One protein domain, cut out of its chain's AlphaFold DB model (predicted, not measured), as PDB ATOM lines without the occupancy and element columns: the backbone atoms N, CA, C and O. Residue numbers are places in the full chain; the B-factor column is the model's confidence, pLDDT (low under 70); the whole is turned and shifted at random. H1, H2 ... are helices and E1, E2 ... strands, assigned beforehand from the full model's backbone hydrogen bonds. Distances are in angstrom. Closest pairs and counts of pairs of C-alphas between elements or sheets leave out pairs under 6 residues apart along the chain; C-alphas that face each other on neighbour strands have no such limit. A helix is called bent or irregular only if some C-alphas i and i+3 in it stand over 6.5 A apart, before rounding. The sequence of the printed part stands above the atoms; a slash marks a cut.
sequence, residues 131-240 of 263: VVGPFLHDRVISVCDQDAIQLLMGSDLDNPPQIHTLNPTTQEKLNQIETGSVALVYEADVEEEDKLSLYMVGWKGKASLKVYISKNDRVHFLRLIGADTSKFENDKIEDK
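AT A GLANCE: This is residues 131 to 240 of the 263 residues of the protein "Hypothetical protein" of Darwinula stevensoni (UniProt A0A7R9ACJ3). A strongly twisted, curled sheet of four strands bends partway round H2, with H3 over its edge strand E1 and the short H1 on the face opposite to H2. H4 packs side by side with H2, away from the sheet, and H5 follows as an arm of which residues 234 to 240 stick out. The printed part has 110 residues with five named helices and four named strands, in the order H1 E1 H2 H3 E2 E3 E4 H4 H5, and its class is mixed, helices and strands. The sheet is mixed too, with the order E1 E2 E3 E4: E1 and E2 are parallel, and the other neighbours are antiparallel. The whole is compact, with a radius of gyration of the C-alphas of 14.3 A and spans of 45 by 38 by 26 A.

IN THESE COORDINATES: H1, residues 131 to 135, begins at C-alpha 131 at (130.681, 148.672, 84.806); it is irregular, but only just, with C-alphas 131 and 134 6.9 A apart. E1 follows as residues 140 to 143. H2, residues 145 to 153, is 12.1 A long, and H3, residues 168 to 176, is 12.4 A. E2, residues 180 to 187, runs 22.5 A from C-alpha 180 at (125.078, 149.594, 103.695). E3, residues 197 to 204, spans 20.6 A and bends by 52 degrees at residue 201. E4 is short, residues 209 to 211. H4, residues 215 to 224, is 14.7 A long. H5, residues 230 to 240, is 16.1 A long and ends at C-alpha 240 at (94.212, 159.187, 83.632).

HOW THE PARTS SIT: E1 and E4 are the edge strands of the sheet. E1 and E2 are parallel, with N 141 and O 183 2.8 A apart, within hydrogen-bond range. E2, E3 and E4 form a meander, each strand the antiparallel neighbour of the one before, with the hairpins E2 and E3, and E3 and E4. Within hydrogen-bond range are N 184 and O 200, 2.8 A, and N 210 and O 203, 2.9 A. E1, the helices H2 and H3, and E2 make a strand-helix-strand unit, two parallel neighbour strands with helices between, and its crossover is right-handed. H2 and H3 on one face of the sheet make two layers with it. H2 has a height over the sheet of 8.5 A and runs along the strands, at 1 degree to E1 on the local plane. The closest C-alphas of H2 and E4 are those of Leu 151 and Val 211, 6.6 A apart. H3, at a height over the sheet of 8.2 A, is only just over E1, with 3 of its C-alphas falling on that strand; the closest are those of Val 143 and Thr 170, 6.4 A apart. H1 is on the opposite face from H2, at a height over the sheet of 9.4 A. H2 and H4 touch, closest at the C-alphas of Leu 152 and Arg 218, 5.5 A, at a shallow tilt of 23 degrees, opposite ways. H4 is not on the sheet. H4 and H5 are close but not clearly touching, with the C-alphas of Val 219 and Phe 232 7.0 A apart. In H2, H3 and H4 every O i to N i+4 pair is within hydrogen-bond range; H1 has 0 of 1 and H5 3 of 7, beside O i to N i+3 counts of 1 of 2 and 4 of 8.

THE WHOLE: The two C-alphas farthest apart are those of Gln 176 and Lys 240, 45.3 A. The printed part has no cut. The link from H2 to H3 is long, with 14 residues; the link from E2 to E3 is short, with 9. The mean pLDDT of the printed part of this model is 85.0; residue 155, residues 190 to 194 and residues 233 to 240 are under 70.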
ATOM      1  N   VAL A 131     129.263 148.342  84.950       80.31
ATOM      2  CA  VAL A 131     130.681 148.672  84.806       80.31
ATOM      3  C   VAL A 131     131.446 148.234  86.043       80.31
ATOM      4  O   VAL A 131     132.465 147.563  85.947       80.31
ATOM      5  N   VAL A 132     130.940 148.618  87.215       81.69
ATOM      6  CA  VAL A 132     131.624 148.395  88.492       81.69
ATOM      7  C   VAL A 132     131.344 146.997  89.036       81.69
ATOM      8  O   VAL A 132     132.206 146.416  89.685       81.69
ATOM      9  N   GLY A 133     130.164 146.441  88.750       83.00
ATOM     10  CA  GLY A 133     129.699 145.148  89.253       83.00
ATOM     11  C   GLY A 133     130.723 144.011  89.164       83.00
ATOM     12  O   GLY A 133     130.993 143.407  90.199       83.00
ATOM     13  N   PRO A 134     131.353 143.763  87.999       84.50
ATOM     14  CA  PRO A 134     132.362 142.709  87.840       84.50
ATOM     15  C   PRO A 134     133.617 142.856  88.715       84.50
ATOM     16  O   PRO A 134     134.348 141.889  88.898       84.50
ATOM     17  N   PHE A 135     133.887 144.052  89.247       85.25
ATOM     18  CA  PHE A 135     135.046 144.331  90.103       85.25
ATOM     19  C   PHE A 135     134.699 144.333  91.601       85.25
ATOM     20  O   PHE A 135     135.582 144.511  92.445       85.25
ATOM     21  N   LEU A 136     133.422 144.161  91.957       88.62
ATOM     22  CA  LEU A 136     132.974 144.063  93.344       88.62
ATOM     23  C   LEU A 136     133.067 142.613  93.831       88.62
ATOM     24  O   LEU A 136     132.748 141.684  93.098       88.62
ATOM     25  N   HIS A 137     133.466 142.432  95.092       86.38
ATOM     26  CA  HIS A 137     133.651 141.106  95.689       86.38
ATOM     27  C   HIS A 137     132.746 140.935  96.919       86.38
ATOM     28  O   HIS A 137     131.757 140.209  96.879       86.38
ATOM     29  N   ASP A 138     133.003 141.692  97.988       88.88
ATOM     30  CA  ASP A 138     132.427 141.415  99.318       88.88
ATOM     31  C   ASP A 138     130.928 141.725  99.468       88.88
ATOM     32  O   ASP A 138     130.276 141.269 100.405       88.88
ATOM     33  N   ARG A 139     130.369 142.558  98.585       93.44
ATOM     34  CA  ARG A 139     128.994 143.086  98.699       93.44
ATOM     35  C   ARG A 139     128.148 142.798  97.460       93.44
ATOM     36  O   ARG A 139     127.241 143.568  97.144       93.44
ATOM     37  N   VAL A 140     128.461 141.704  96.764       94.12
ATOM     38  CA  VAL A 140     127.728 141.222  95.588       94.12
ATOM     39  C   VAL A 140     126.844 140.045  95.985       94.12
ATOM     40  O   VAL A 140     127.327 138.994  96.398       94.12
ATOM     41  N   ILE A 141     125.532 140.221  95.865       94.62
ATOM     42  CA  ILE A 141     124.539 139.224  96.260       94.62
ATOM     43  C   ILE A 141     123.831 138.723  95.009       94.62
ATOM     44  O   ILE A 141     123.096 139.463  94.359       94.62
ATOM     45  N   SER A 142     124.046 137.453  94.681       93.19
ATOM     46  CA  SER A 142     123.247 136.779  93.659       93.19
ATOM     47  C   SER A 142     121.817 136.588  94.170       93.19
ATOM     48  O   SER A 142     121.631 136.136  95.303       93.19
ATOM     49  N   VAL A 143     120.836 136.960  93.349       93.94
ATOM     50  CA  VAL A 143     119.403 136.839  93.642       93.94
ATOM     51  C   VAL A 143     118.743 135.901  92.635       93.94
ATOM     52  O   VAL A 143     119.036 135.961  91.443       93.94
ATOM     53  N   CYS A 144     117.847 135.039  93.116       92.06
ATOM     54  CA  CYS A 144     117.057 134.152  92.262       92.06
ATOM     55  C   CYS A 144     115.873 134.891  91.614       92.06
ATOM     56  O   CYS A 144     115.562 136.023  91.996       92.06
ATOM     57  N   ASP A 145     115.176 134.229  90.683       90.31
ATOM     58  CA  ASP A 145     113.988 134.770  90.000       90.31
ATOM     59  C   ASP A 145     112.967 135.354  90.981       90.31
ATOM     60  O   ASP A 145     112.546 136.504  90.852       90.31
ATOM     61  N   GLN A 146     112.596 134.575  92.002       92.00
ATOM     62  CA  GLN A 146     111.578 134.964  92.976       92.00
ATOM     63  C   GLN A 146     111.958 136.257  93.713       92.00
ATOM     64  O   GLN A 146     111.143 137.179  93.811       92.00
ATOM     65  N   ASP A 147     113.198 136.346  94.193       94.44
ATOM     66  CA  ASP A 147     113.687 137.515  94.924       94.44
ATOM     67  C   ASP A 147     113.837 138.725  93.999       94.44
ATOM     68  O   ASP A 147     113.457 139.837  94.370       94.44
ATOM     69  N   ALA A 148     114.341 138.526  92.776       92.88
ATOM     70  CA  ALA A 148     114.459 139.587  91.782       92.88
ATOM     71  C   ALA A 148     113.087 140.202  91.473       92.88
ATOM     72  O   ALA A 148     112.933 141.426  91.521       92.88
ATOM     73  N   ILE A 149     112.068 139.367  91.248       92.25
ATOM     74  CA  ILE A 149     110.688 139.810  91.030       92.25
ATOM     75  C   ILE A 149     110.185 140.588  92.244       92.25
ATOM     76  O   ILE A 149     109.704 141.711  92.091       92.25
ATOM     77  N   GLN A 150     110.330 140.045  93.453       92.19
ATOM     78  CA  GLN A 150     109.848 140.699  94.668       92.19
ATOM     79  C   GLN A 150     110.480 142.086  94.873       92.19
ATOM     80  O   GLN A 150     109.784 143.063  95.169       92.19
ATOM     81  N   LEU A 151     111.793 142.193  94.674       92.81
ATOM     82  CA  LEU A 151     112.534 143.443  94.819       92.81
ATOM     83  C   LEU A 151     112.142 144.474  93.749       92.81
ATOM     84  O   LEU A 151     112.016 145.668  94.048       92.81
ATOM     85  N   LEU A 152     111.907 144.028  92.514       90.75
ATOM     86  CA  LEU A 152     111.474 144.884  91.408       90.75
ATOM     87  C   LEU A 152     110.014 145.343  91.555       90.75
ATOM     88  O   LEU A 152     109.711 146.495  91.226       90.75
ATOM     89  N   MET A 153     109.144 144.502  92.124       87.75
ATOM     90  CA  MET A 153     107.745 144.819  92.454       87.75
ATOM     91  C   MET A 153     107.598 145.799  93.625       87.75
ATOM     92  O   MET A 153     106.588 146.512  93.710       87.75
ATOM     93  N   GLY A 154     108.596 145.843  94.515       79.94
ATOM     94  CA  GLY A 154     108.715 146.803  95.613       79.94
ATOM     95  C   GLY A 154     108.993 148.217  95.103       79.94
ATOM     96  O   GLY A 154     110.125 148.695  95.164       79.94
ATOM     97  N   SER A 155     107.970 148.870  94.549       69.50
ATOM     98  CA  SER A 155     108.040 150.240  94.026       69.50
ATOM     99  C   SER A 155     108.067 151.309  95.119       69.50
ATOM    100  O   SER A 155     108.480 152.438  94.845       69.50
ATOM    101  N   ASP A 156     107.642 150.959  96.332       78.75
ATOM    102  CA  ASP A 156     107.637 151.847  97.485       78.75
ATOM    103  C   ASP A 156     109.029 151.889  98.132       78.75
ATOM    104  O   ASP A 156     109.544 150.898  98.653       78.75
ATOM    105  N   LEU A 157     109.659 153.059  98.056       75.38
ATOM    106  CA  LEU A 157     110.977 153.298  98.626       75.38
ATOM    107  C   LEU A 157     110.924 153.499 100.147       75.38
ATOM    108  O   LEU A 157     111.959 153.312 100.796       75.38
ATOM    109  N   ASP A 158     109.776 153.875 100.702       81.00
ATOM    110  CA  ASP A 158     109.592 154.110 102.136       81.00
ATOM    111  C   ASP A 158     109.265 152.805 102.871       81.00
ATOM    112  O   ASP A 158     109.663 152.628 104.022       81.00
ATOM    113  N   ASN A 159     108.669 151.839 102.163       84.25
ATOM    114  CA  ASN A 159     108.359 150.503 102.674       84.25
ATOM    115  C   ASN A 159     109.097 149.395 101.891       84.25
ATOM    116  O   ASN A 159     108.474 148.631 101.148       84.25
ATOM    117  N   PRO A 160     110.432 149.279 102.036       88.56
ATOM    118  CA  PRO A 160     111.209 148.275 101.320       88.56
ATOM    119  C   PRO A 160     110.896 146.837 101.789       88.56
ATOM    120  O   PRO A 160     110.583 146.629 102.969       88.56
ATOM    121  N   PRO A 161     111.060 145.829 100.905       90.25
ATOM    122  CA  PRO A 161     110.949 144.418 101.266       90.25
ATOM    123  C   PRO A 161     111.810 144.041 102.474       90.25
ATOM    124  O   PRO A 161     112.950 144.490 102.627       90.25
ATOM    125  N   GLN A 162     111.259 143.192 103.339       94.06
ATOM    126  CA  GLN A 162     111.954 142.706 104.525       94.06
ATOM    127  C   GLN A 162     112.799 141.478 104.176       94.06
ATOM    128  O   GLN A 162     112.338 140.590 103.464       94.06
ATOM    129  N   ILE A 163     114.012 141.386 104.718       95.19
ATOM    130  CA  ILE A 163     114.973 140.316 104.414       95.19
ATOM    131  C   ILE A 163     114.357 138.936 104.671       95.19
ATOM    132  O   ILE A 163     114.497 138.055 103.837       95.19
ATOM    133  N   HIS A 164     113.591 138.764 105.753       94.75
ATOM    134  CA  HIS A 164     112.958 137.484 106.104       94.75
ATOM    135  C   HIS A 164     111.952 136.956 105.064       94.75
ATOM    136  O   HIS A 164     111.571 135.792 105.129       94.75
ATOM    137  N   THR A 165     111.493 137.805 104.138       94.56
ATOM    138  CA  THR A 165     110.565 137.414 103.065       94.56
ATOM    139  C   THR A 165     111.273 136.884 101.815       94.56
ATOM    140  O   THR A 165     110.609 136.316 100.958       94.56
ATOM    141  N   LEU A 166     112.597 137.065 101.719       95.06
ATOM    142  CA  LEU A 166     113.419 136.628 100.584       95.06
ATOM    143  C   LEU A 166     113.766 135.136 100.682       95.06
ATOM    144  O   LEU A 166     113.537 134.496 101.708       95.06
ATOM    145  N   ASN A 167     114.379 134.569  99.649       95.50
ATOM    146  CA  ASN A 167     114.856 133.191  99.669       95.50
ATOM    147  C   ASN A 167     115.917 132.967 100.774       95.50
ATOM    148  O   ASN A 167     116.789 133.823 100.952       95.50
ATOM    149  N   PRO A 168     115.920 131.816 101.484       96.12
ATOM    150  CA  PRO A 168     116.895 131.523 102.543       96.12
ATOM    151  C   PRO A 168     118.362 131.714 102.131       96.12
ATOM    152  O   PRO A 168     119.154 132.225 102.918       96.12
ATOM    153  N   THR A 169     118.707 131.383 100.885       94.00
ATOM    154  CA  THR A 169     120.069 131.556 100.350       94.00
ATOM    155  C   THR A 169     120.472 133.032 100.308       94.00
ATOM    156  O   THR A 169     121.591 133.406 100.662       94.00
ATOM    157  N   THR A 170     119.542 133.895  99.900       94.44
ATOM    158  CA  THR A 170     119.728 135.348  99.873       94.44
ATOM    159  C   THR A 170     119.781 135.907 101.293       94.44
ATOM    160  O   THR A 170     120.636 136.741 101.596       94.44
ATOM    161  N   GLN A 171     118.915 135.418 102.187       95.44
ATOM    162  CA  GLN A 171     118.899 135.813 103.597       95.44
ATOM    163  C   GLN A 171     120.235 135.539 104.283       95.44
ATOM    164  O   GLN A 171     120.764 136.420 104.957       95.44
ATOM    165  N   GLU A 172     120.790 134.341 104.099       94.94
ATOM    166  CA  GLU A 172     122.062 133.946 104.697       94.94
ATOM    167  C   GLU A 172     123.182 134.918 104.303       94.94
ATOM    168  O   GLU A 172     123.840 135.483 105.179       94.94
ATOM    169  N   LYS A 173     123.322 135.214 103.003       94.06
ATOM    170  CA  LYS A 173     124.326 136.168 102.508       94.06
ATOM    171  C   LYS A 173     124.108 137.579 103.058       94.06
ATOM    172  O   LYS A 173     125.058 138.233 103.482       94.06
ATOM    173  N   LEU A 174     122.862 138.059 103.092       94.56
ATOM    174  CA  LEU A 174     122.537 139.394 103.610       94.56
ATOM    175  C   LEU A 174     122.769 139.514 105.124       94.56
ATOM    176  O   LEU A 174     123.110 140.595 105.612       94.56
ATOM    177  N   ASN A 175     122.590 138.429 105.875       93.56
ATOM    178  CA  ASN A 175     122.810 138.402 107.320       93.56
ATOM    179  C   ASN A 175     124.299 138.377 107.687       93.56
ATOM    180  O   ASN A 175     124.658 138.845 108.765       93.56
ATOM    181  N   GLN A 176     125.160 137.892 106.788       93.81
ATOM    182  CA  GLN A 176     126.616 137.890 106.968       93.81
ATOM    183  C   GLN A 176     127.266 139.262 106.724       93.81
ATOM    184  O   GLN A 176     128.415 139.466 107.106       93.81
ATOM    185  N   ILE A 177     126.548 140.213 106.117       94.12
ATOM    186  CA  ILE A 177     127.076 141.544 105.795       94.12
ATOM    187  C   ILE A 177     126.480 142.641 106.677       94.12
ATOM    188  O   ILE A 177     125.323 142.596 107.099       94.12
ATOM    189  N   GLU A 178     127.252 143.695 106.918       95.50
ATOM    190  CA  GLU A 178     126.780 144.875 107.641       95.50
ATOM    191  C   GLU A 178     125.824 145.740 106.803       95.50
ATOM    192  O   GLU A 178     125.801 145.687 105.569       95.50
ATOM    193  N   THR A 179     125.049 146.584 107.491       96.38
ATOM    194  CA  THR A 179     124.204 147.612 106.861       96.38
ATOM    195  C   THR A 179     125.016 148.456 105.874       96.38
ATOM    196  O   THR A 179     126.132 148.868 106.183       96.38
ATOM    197  N   GLY A 180     124.456 148.731 104.697       95.56
ATOM    198  CA  GLY A 180     125.078 149.594 103.695       95.56
ATOM    199  C   GLY A 180     124.730 149.216 102.260       95.56
ATOM    200  O   GLY A 180     123.834 148.409 102.003       95.56
ATOM    201  N   SER A 181     125.457 149.813 101.319       94.56
ATOM    202  CA  SER A 181     125.287 149.569  99.886       94.56
ATOM    203  C   SER A 181     125.627 148.127  99.511       94.56
ATOM    204  O   SER A 181     126.566 147.542 100.057       94.56
ATOM    205  N   VAL A 182     124.874 147.577  98.564       95.25
ATOM    206  CA  VAL A 182     125.076 146.243  97.990       95.25
ATOM    207  C   VAL A 182     124.817 146.271  96.486       95.25
ATOM    208  O   VAL A 182     123.970 147.029  96.005       95.25
ATOM    209  N   ALA A 183     125.535 145.431  95.751       94.12
ATOM    210  CA  ALA A 183     125.203 145.088  94.379       94.12
ATOM    211  C   ALA A 183     124.397 143.788  94.392       94.12
ATOM    212  O   ALA A 183     124.786 142.817  95.038       94.12
ATOM    213  N   LEU A 184     123.266 143.775  93.700       94.44
ATOM    214  CA  LEU A 184     122.443 142.591  93.516       94.44
ATOM    215  C   LEU A 184     122.575 142.155  92.062       94.44
ATOM    216  O   LEU A 184     122.384 142.970  91.157       94.44
ATOM    217  N   VAL A 185     122.913 140.889  91.852       93.56
ATOM    218  CA  VAL A 185     123.141 140.325  90.522       93.56
ATOM    219  C   VAL A 185     122.101 139.252  90.280       93.56
ATOM    220  O   VAL A 185     122.044 138.252  90.992       93.56
ATOM    221  N   TYR A 186     121.255 139.494  89.292       92.12
ATOM    222  CA  TYR A 186     120.369 138.481  88.754       92.12
ATOM    223  C   TYR A 186     120.997 137.914  87.488       92.12
ATOM    224  O   TYR A 186     121.470 138.668  86.642       92.12
ATOM    225  N   GLU A 187     120.972 136.601  87.361       90.19
ATOM    226  CA  GLU A 187     121.502 135.872  86.223       90.19
ATOM    227  C   GLU A 187     120.441 134.861  85.796       90.19
ATOM    228  O   GLU A 187     120.064 134.010  86.594       90.19
ATOM    229  N   ALA A 188     119.944 134.970  84.564       83.94
ATOM    230  CA  ALA A 188     118.903 134.076  84.075       83.94
ATOM    231  C   ALA A 188     119.456 132.661  83.845       83.94
ATOM    232  O   ALA A 188     120.521 132.495  83.243       83.94
ATOM    233  N   ASP A 189     118.709 131.648  84.277       72.75
ATOM    234  CA  ASP A 189     119.047 130.238  84.074       72.75
ATOM    235  C   ASP A 189     118.650 129.793  82.656       72.75
ATOM    236  O   ASP A 189     117.642 129.121  82.440       72.75
ATOM    237  N   VAL A 190     119.438 130.212  81.661       69.75
ATOM    238  CA  VAL A 190     119.254 129.839  80.252       69.75
ATOM    239  C   VAL A 190     120.532 129.174  79.741       69.75
ATOM    240  O   VAL A 190     121.616 129.732  79.889       69.75
ATOM    241  N   GLU A 191     120.414 127.994  79.124       64.75
ATOM    242  CA  GLU A 191     121.532 127.259  78.499       64.75
ATOM    243  C   GLU A 191     121.968 127.864  77.141       64.75
ATOM    244  O   GLU A 191     122.279 127.142  76.196       64.75
ATOM    245  N   GLU A 192     121.962 129.193  77.012       62.38
ATOM    246  CA  GLU A 192     122.410 129.911  75.809       62.38
ATOM    247  C   GLU A 192     123.678 130.731  76.098       62.38
ATOM    248  O   GLU A 192     123.921 131.149  77.230       62.38
ATOM    249  N   GLU A 193     124.495 130.968  75.063       59.25
ATOM    250  CA  GLU A 193     125.757 131.726  75.161       59.25
ATOM    251  C   GLU A 193     125.548 133.181  75.639       59.25
ATOM    252  O   GLU A 193     126.454 133.769  76.229       59.25
ATOM    253  N   ASP A 194     124.337 133.727  75.478       61.81
ATOM    254  CA  ASP A 194     123.955 135.079  75.896       61.81
ATOM    255  C   ASP A 194     123.129 135.065  77.199       61.81
ATOM    256  O   ASP A 194     121.918 135.317  77.216       61.81
ATOM    257  N   LYS A 195     123.785 134.782  78.330       71.94
ATOM    258  CA  LYS A 195     123.144 134.805  79.657       71.94
ATOM    259  C   LYS A 195     122.697 136.225  80.031       71.94
ATOM    260  O   LYS A 195     123.522 137.122  80.222       71.94
ATOM    261  N   LEU A 196     121.390 136.437  80.214       82.31
ATOM    262  CA  LEU A 196     120.870 137.709  80.724       82.31
ATOM    263  C   LEU A 196     121.371 137.937  82.156       82.31
ATOM    264  O   LEU A 196     120.984 137.219  83.075       82.31
ATOM    265  N   SER A 197     122.180 138.979  82.341       85.88
ATOM    266  CA  SER A 197     122.639 139.432  83.656       85.88
ATOM    267  C   SER A 197     122.076 140.818  83.960       85.88
ATOM    268  O   SER A 197     122.215 141.741  83.154       85.88
ATOM    269  N   LEU A 198     121.450 140.996  85.120       88.38
ATOM    270  CA  LEU A 198     120.963 142.289  85.593       88.38
ATOM    271  C   LEU A 198     121.719 142.708  86.851       88.38
ATOM    272  O   LEU A 198     121.640 142.049  87.886       88.38
ATOM    273  N   TYR A 199     122.404 143.848  86.766       89.12
ATOM    274  CA  TYR A 199     123.055 144.486  87.905       89.12
ATOM    275  C   TYR A 199     122.132 145.550  88.495       89.12
ATOM    276  O   TYR A 199     121.789 146.541  87.846       89.12
ATOM    277  N   MET A 200     121.745 145.352  89.750       91.12
ATOM    278  CA  MET A 200     120.877 146.245  90.505       91.12
ATOM    279  C   MET A 200     121.630 146.804  91.712       91.12
ATOM    280  O   MET A 200     122.335 146.081  92.410       91.12
ATOM    281  N   VAL A 201     121.468 148.097  91.989       91.94
ATOM    282  CA  VAL A 201     122.075 148.734  93.167       91.94
ATOM    283  C   VAL A 201     121.048 148.799  94.285       91.94
ATOM    284  O   VAL A 201     119.911 149.230  94.069       91.94
ATOM    285  N   GLY A 202     121.447 148.396  95.488       93.25
ATOM    286  CA  GLY A 202     120.575 148.390  96.651       93.25
ATOM    287  C   GLY A 202     121.237 148.886  97.930       93.25
ATOM    288  O   GLY A 202     122.450 149.069  98.016       93.25
ATOM    289  N   TRP A 203     120.400 149.095  98.941       94.94
ATOM    290  CA  TRP A 203     120.791 149.360 100.316       94.94
ATOM    291  C   TRP A 203     120.228 148.275 101.223       94.94
ATOM    292  O   TRP A 203     119.010 148.107 101.338       94.94
ATOM    293  N   LYS A 204     121.128 147.558 101.889       95.94
ATOM    294  CA  LYS A 204     120.804 146.583 102.924       95.94
ATOM    295  C   LYS A 204     120.683 147.311 104.261       95.94
ATOM    296  O   LYS A 204     121.661 147.864 104.759       95.94
ATOM    297  N   GLY A 205     119.484 147.320 104.834       94.25
ATOM    298  CA  GLY A 205     119.195 147.768 106.197       94.25
ATOM    299  C   GLY A 205     119.392 146.654 107.231       94.25
ATOM    300  O   GLY A 205     119.852 145.561 106.911       94.25
ATOM    301  N   LYS A 206     118.995 146.901 108.487       94.19
ATOM    302  CA  LYS A 206     119.045 145.868 109.542       94.19
ATOM    303  C   LYS A 206     118.150 144.666 109.229       94.19
ATOM    304  O   LYS A 206     118.566 143.537 109.442       94.19
ATOM    305  N   ALA A 207     116.940 144.928 108.732       94.12
ATOM    306  CA  ALA A 207     115.932 143.911 108.429       94.12
ATOM    307  C   ALA A 207     115.304 144.076 107.037       94.12
ATOM    308  O   ALA A 207     114.429 143.300 106.672       94.12
ATOM    309  N   SER A 208     115.743 145.061 106.249       94.62
ATOM    310  CA  SER A 208     115.160 145.398 104.949       94.62
ATOM    311  C   SER A 208     116.202 145.427 103.838       94.62
ATOM    312  O   SER A 208     117.384 145.669 104.088       94.62
ATOM    313  N   LEU A 209     115.758 145.208 102.604       95.19
ATOM    314  CA  LEU A 209     116.566 145.367 101.402       95.19
ATOM    315  C   LEU A 209     115.833 146.287 100.427       95.19
ATOM    316  O   LEU A 209     114.744 145.979  99.951       95.19
ATOM    317  N   LYS A 210     116.441 147.437 100.139       92.62
ATOM    318  CA  LYS A 210     115.903 148.454  99.232       92.62
ATOM    319  C   LYS A 210     116.683 148.447  97.926       92.62
ATOM    320  O   LYS A 210     117.905 148.395  97.957       92.62
ATOM    321  N   VAL A 211     115.994 148.568  96.794       92.50
ATOM    322  CA  VAL A 211     116.619 148.618  95.463       92.50
ATOM    323  C   VAL A 211     116.365 149.973  94.802       92.50
ATOM    324  O   VAL A 211     115.232 150.458  94.768       92.50
ATOM    325  N   TYR A 212     117.419 150.591  94.271       89.94
ATOM    326  CA  TYR A 212     117.378 151.902  93.618       89.94
ATOM    327  C   TYR A 212     117.294 151.743  92.106       89.94
ATOM    328  O   TYR A 212     118.288 151.817  91.388       89.94
ATOM    329  N   ILE A 213     116.077 151.510  91.623       86.06
ATOM    330  CA  ILE A 213     115.773 151.401  90.196       86.06
ATOM    331  C   ILE A 213     114.581 152.300  89.887       86.06
ATOM    332  O   ILE A 213     113.607 152.344  90.648       86.06
ATOM    333  N   SER A 214     114.668 153.021  88.768       82.00
ATOM    334  CA  SER A 214     113.602 153.900  88.294       82.00
ATOM    335  C   SER A 214     112.315 153.112  88.008       82.00
ATOM    336  O   SER A 214     112.355 151.933  87.656       82.00
ATOM    337  N   LYS A 215     111.143 153.754  88.120       76.94
ATOM    338  CA  LYS A 215     109.852 153.092  87.843       76.94
ATOM    339  C   LYS A 215     109.801 152.473  86.438       76.94
ATOM    340  O   LYS A 215     109.307 151.363  86.279       76.94
ATOM    341  N   ASN A 216     110.354 153.163  85.437       77.75
ATOM    342  CA  ASN A 216     110.377 152.682  84.052       77.75
ATOM    343  C   ASN A 216     111.277 151.451  83.882       77.75
ATOM    344  O   ASN A 216     110.885 150.492  83.219       77.75
ATOM    345  N   ASP A 217     112.452 151.459  84.514       82.94
ATOM    346  CA  ASP A 217     113.382 150.331  84.465       82.94
ATOM    347  C   ASP A 217     112.823 149.095  85.171       82.94
ATOM    348  O   ASP A 217     113.010 147.988  84.677       82.94
ATOM    349  N   ARG A 218     112.096 149.264  86.287       86.44
ATOM    350  CA  ARG A 218     111.463 148.146  87.007       86.44
ATOM    351  C   ARG A 218     110.542 147.344  86.098       86.44
ATOM    352  O   ARG A 218     110.675 146.129  86.023       86.44
ATOM    353  N   VAL A 219     109.657 148.026  85.366       84.56
ATOM    354  CA  VAL A 219     108.736 147.379  84.416       84.56
ATOM    355  C   VAL A 219     109.505 146.667  83.307       84.56
ATOM    356  O   VAL A 219     109.133 145.568  82.906       84.56
ATOM    357  N   HIS A 220     110.582 147.276  82.809       84.44
ATOM    358  CA  HIS A 220     111.404 146.663  81.774       84.44
ATOM    359  C   HIS A 220     112.105 145.393  82.277       84.44
ATOM    360  O   HIS A 220     112.006 144.352  81.634       84.44
ATOM    361  N   PHE A 221     112.739 145.449  83.448       88.50
ATOM    362  CA  PHE A 221     113.417 144.306  84.055       88.50
ATOM    363  C   PHE A 221     112.449 143.178  84.410       88.50
ATOM    364  O   PHE A 221     112.737 142.025  84.112       88.50
ATOM    365  N   LEU A 222     111.268 143.498  84.948       88.94
ATOM    366  CA  LEU A 222     110.225 142.504  85.209       88.94
ATOM    367  C   LEU A 222     109.812 141.763  83.933       88.94
ATOM    368  O   LEU A 222     109.696 140.543  83.952       88.94
ATOM    369  N   ARG A 223     109.662 142.474  82.809       85.88
ATOM    370  CA  ARG A 223     109.356 141.846  81.513       85.88
ATOM    371  C   ARG A 223     110.489 140.960  81.006       85.88
ATOM    372  O   ARG A 223     110.202 139.910  80.445       85.88
ATOM    373  N   LEU A 224     111.749 141.362  81.203       84.56
ATOM    374  CA  LEU A 224     112.911 140.548  80.822       84.56
ATOM    375  C   LEU A 224     112.995 139.242  81.625       84.56
ATOM    376  O   LEU A 224     113.360 138.219  81.061       84.56
ATOM    377  N   ILE A 225     112.607 139.271  82.902       86.38
ATOM    378  CA  ILE A 225     112.554 138.090  83.785       86.38
ATOM    379  C   ILE A 225     111.248 137.282  83.571       86.38
ATOM    380  O   ILE A 225     111.039 136.238  84.175       86.38
ATOM    381  N   GLY A 226     110.339 137.740  82.699       83.75
ATOM    382  CA  GLY A 226     109.071 137.053  82.419       83.75
ATOM    383  C   GLY A 226     108.007 137.196  83.515       83.75
ATOM    384  O   GLY A 226     107.081 136.390  83.582       83.75
ATOM    385  N   ALA A 227     108.116 138.211  84.371       87.50
ATOM    386  CA  ALA A 227     107.179 138.473  85.458       87.50
ATOM    387  C   ALA A 227     105.942 139.272  85.009       87.50
ATOM    388  O   ALA A 227     106.003 140.088  84.087       87.50
ATOM    389  N   ASP A 228     104.820 139.083  85.711       86.62
ATOM    390  CA  ASP A 228     103.574 139.809  85.452       86.62
ATOM    391  C   ASP A 228     103.700 141.301  85.795       86.62
ATOM    392  O   ASP A 228     103.897 141.673  86.949       86.62
ATOM    393  N   THR A 229     103.541 142.182  84.806       84.50
ATOM    394  CA  THR A 229     103.620 143.637  85.001       84.50
ATOM    395  C   THR A 229     102.275 144.348  85.121       84.50
ATOM    396  O   THR A 229     102.261 145.580  85.134       84.50
ATOM    397  N   SER A 230     101.160 143.621  85.248       81.44
ATOM    398  CA  SER A 230      99.798 144.185  85.272       81.44
ATOM    399  C   SER A 230      99.624 145.320  86.291       81.44
ATOM    400  O   SER A 230      98.992 146.336  85.992       81.44
ATOM    401  N   LYS A 231     100.275 145.209  87.461       75.06
ATOM    402  CA  LYS A 231     100.301 146.252  88.504       75.06
ATOM    403  C   LYS A 231     100.707 147.630  87.956       75.06
ATOM    404  O   LYS A 231     100.095 148.627  88.304       75.06
ATOM    405  N   PHE A 232     101.689 147.687  87.058       72.06
ATOM    406  CA  PHE A 232     102.226 148.943  86.519       72.06
ATOM    407  C   PHE A 232     101.477 149.461  85.282       72.06
ATOM    408  O   PHE A 232     101.722 150.580  84.821       72.06
ATOM    409  N   GLU A 233     100.601 148.647  84.696       69.06
ATOM    410  CA  GLU A 233      99.785 149.031  83.542       69.06
ATOM    411  C   GLU A 233      98.502 149.738  83.988       69.06
ATOM    412  O   GLU A 233      98.100 150.725  83.365       69.06
ATOM    413  N   ASN A 234      97.939 149.307  85.121       58.34
ATOM    414  CA  ASN A 234      96.761 149.912  85.741       58.34
ATOM    415  C   ASN A 234      97.056 151.280  86.377       58.34
ATOM    416  O   ASN A 234      96.231 152.184  86.254       58.34
ATOM    417  N   ASP A 235      98.263 151.496  86.913       54.12
ATOM    418  CA  ASP A 235      98.698 152.807  87.424       54.12
ATOM    419  C   ASP A 235      98.604 153.910  86.344       54.12
ATOM    420  O   ASP A 235      98.250 155.055  86.620       54.12
ATOM    421  N   LYS A 236      98.830 153.570  85.060       48.66
ATOM    422  CA  LYS A 236      98.659 154.514  83.934       48.66
ATOM    423  C   LYS A 236      97.196 154.829  83.615       48.66
ATOM    424  O   LYS A 236      96.937 155.792  82.883       48.66
ATOM    425  N   ILE A 237      96.263 153.987  84.056       44.03
ATOM    426  CA  ILE A 237      94.820 154.176  83.886       44.03
ATOM    427  C   ILE A 237      94.296 155.032  85.037       44.03
ATOM    428  O   ILE A 237      93.608 156.014  84.773       44.03
ATOM    429  N   GLU A 238      94.695 154.759  86.277       44.19
ATOM    430  CA  GLU A 238      94.314 155.582  87.430       44.19
ATOM    431  C   GLU A 238      94.853 157.016  87.312       44.19
ATOM    432  O   GLU A 238      94.059 157.947  87.422       44.19
ATOM    433  N   ASP A 239      96.110 157.217  86.883       45.88
ATOM    434  CA  ASP A 239      96.675 158.547  86.559       45.88
ATOM    435  C   ASP A 239      95.928 159.289  85.423       45.88
ATOM    436  O   ASP A 239      96.108 160.495  85.192       45.88
ATOM    437  N   LYS A 240      95.104 158.582  84.636       43.41
ATOM    438  CA  LYS A 240      94.212 159.187  83.632       43.41
ATOM    439  C   LYS A 240      92.822 159.501  84.184       43.41
ATOM    440  O   LYS A 240      92.173 160.368  83.603       43.41
TER     441      LYS A 240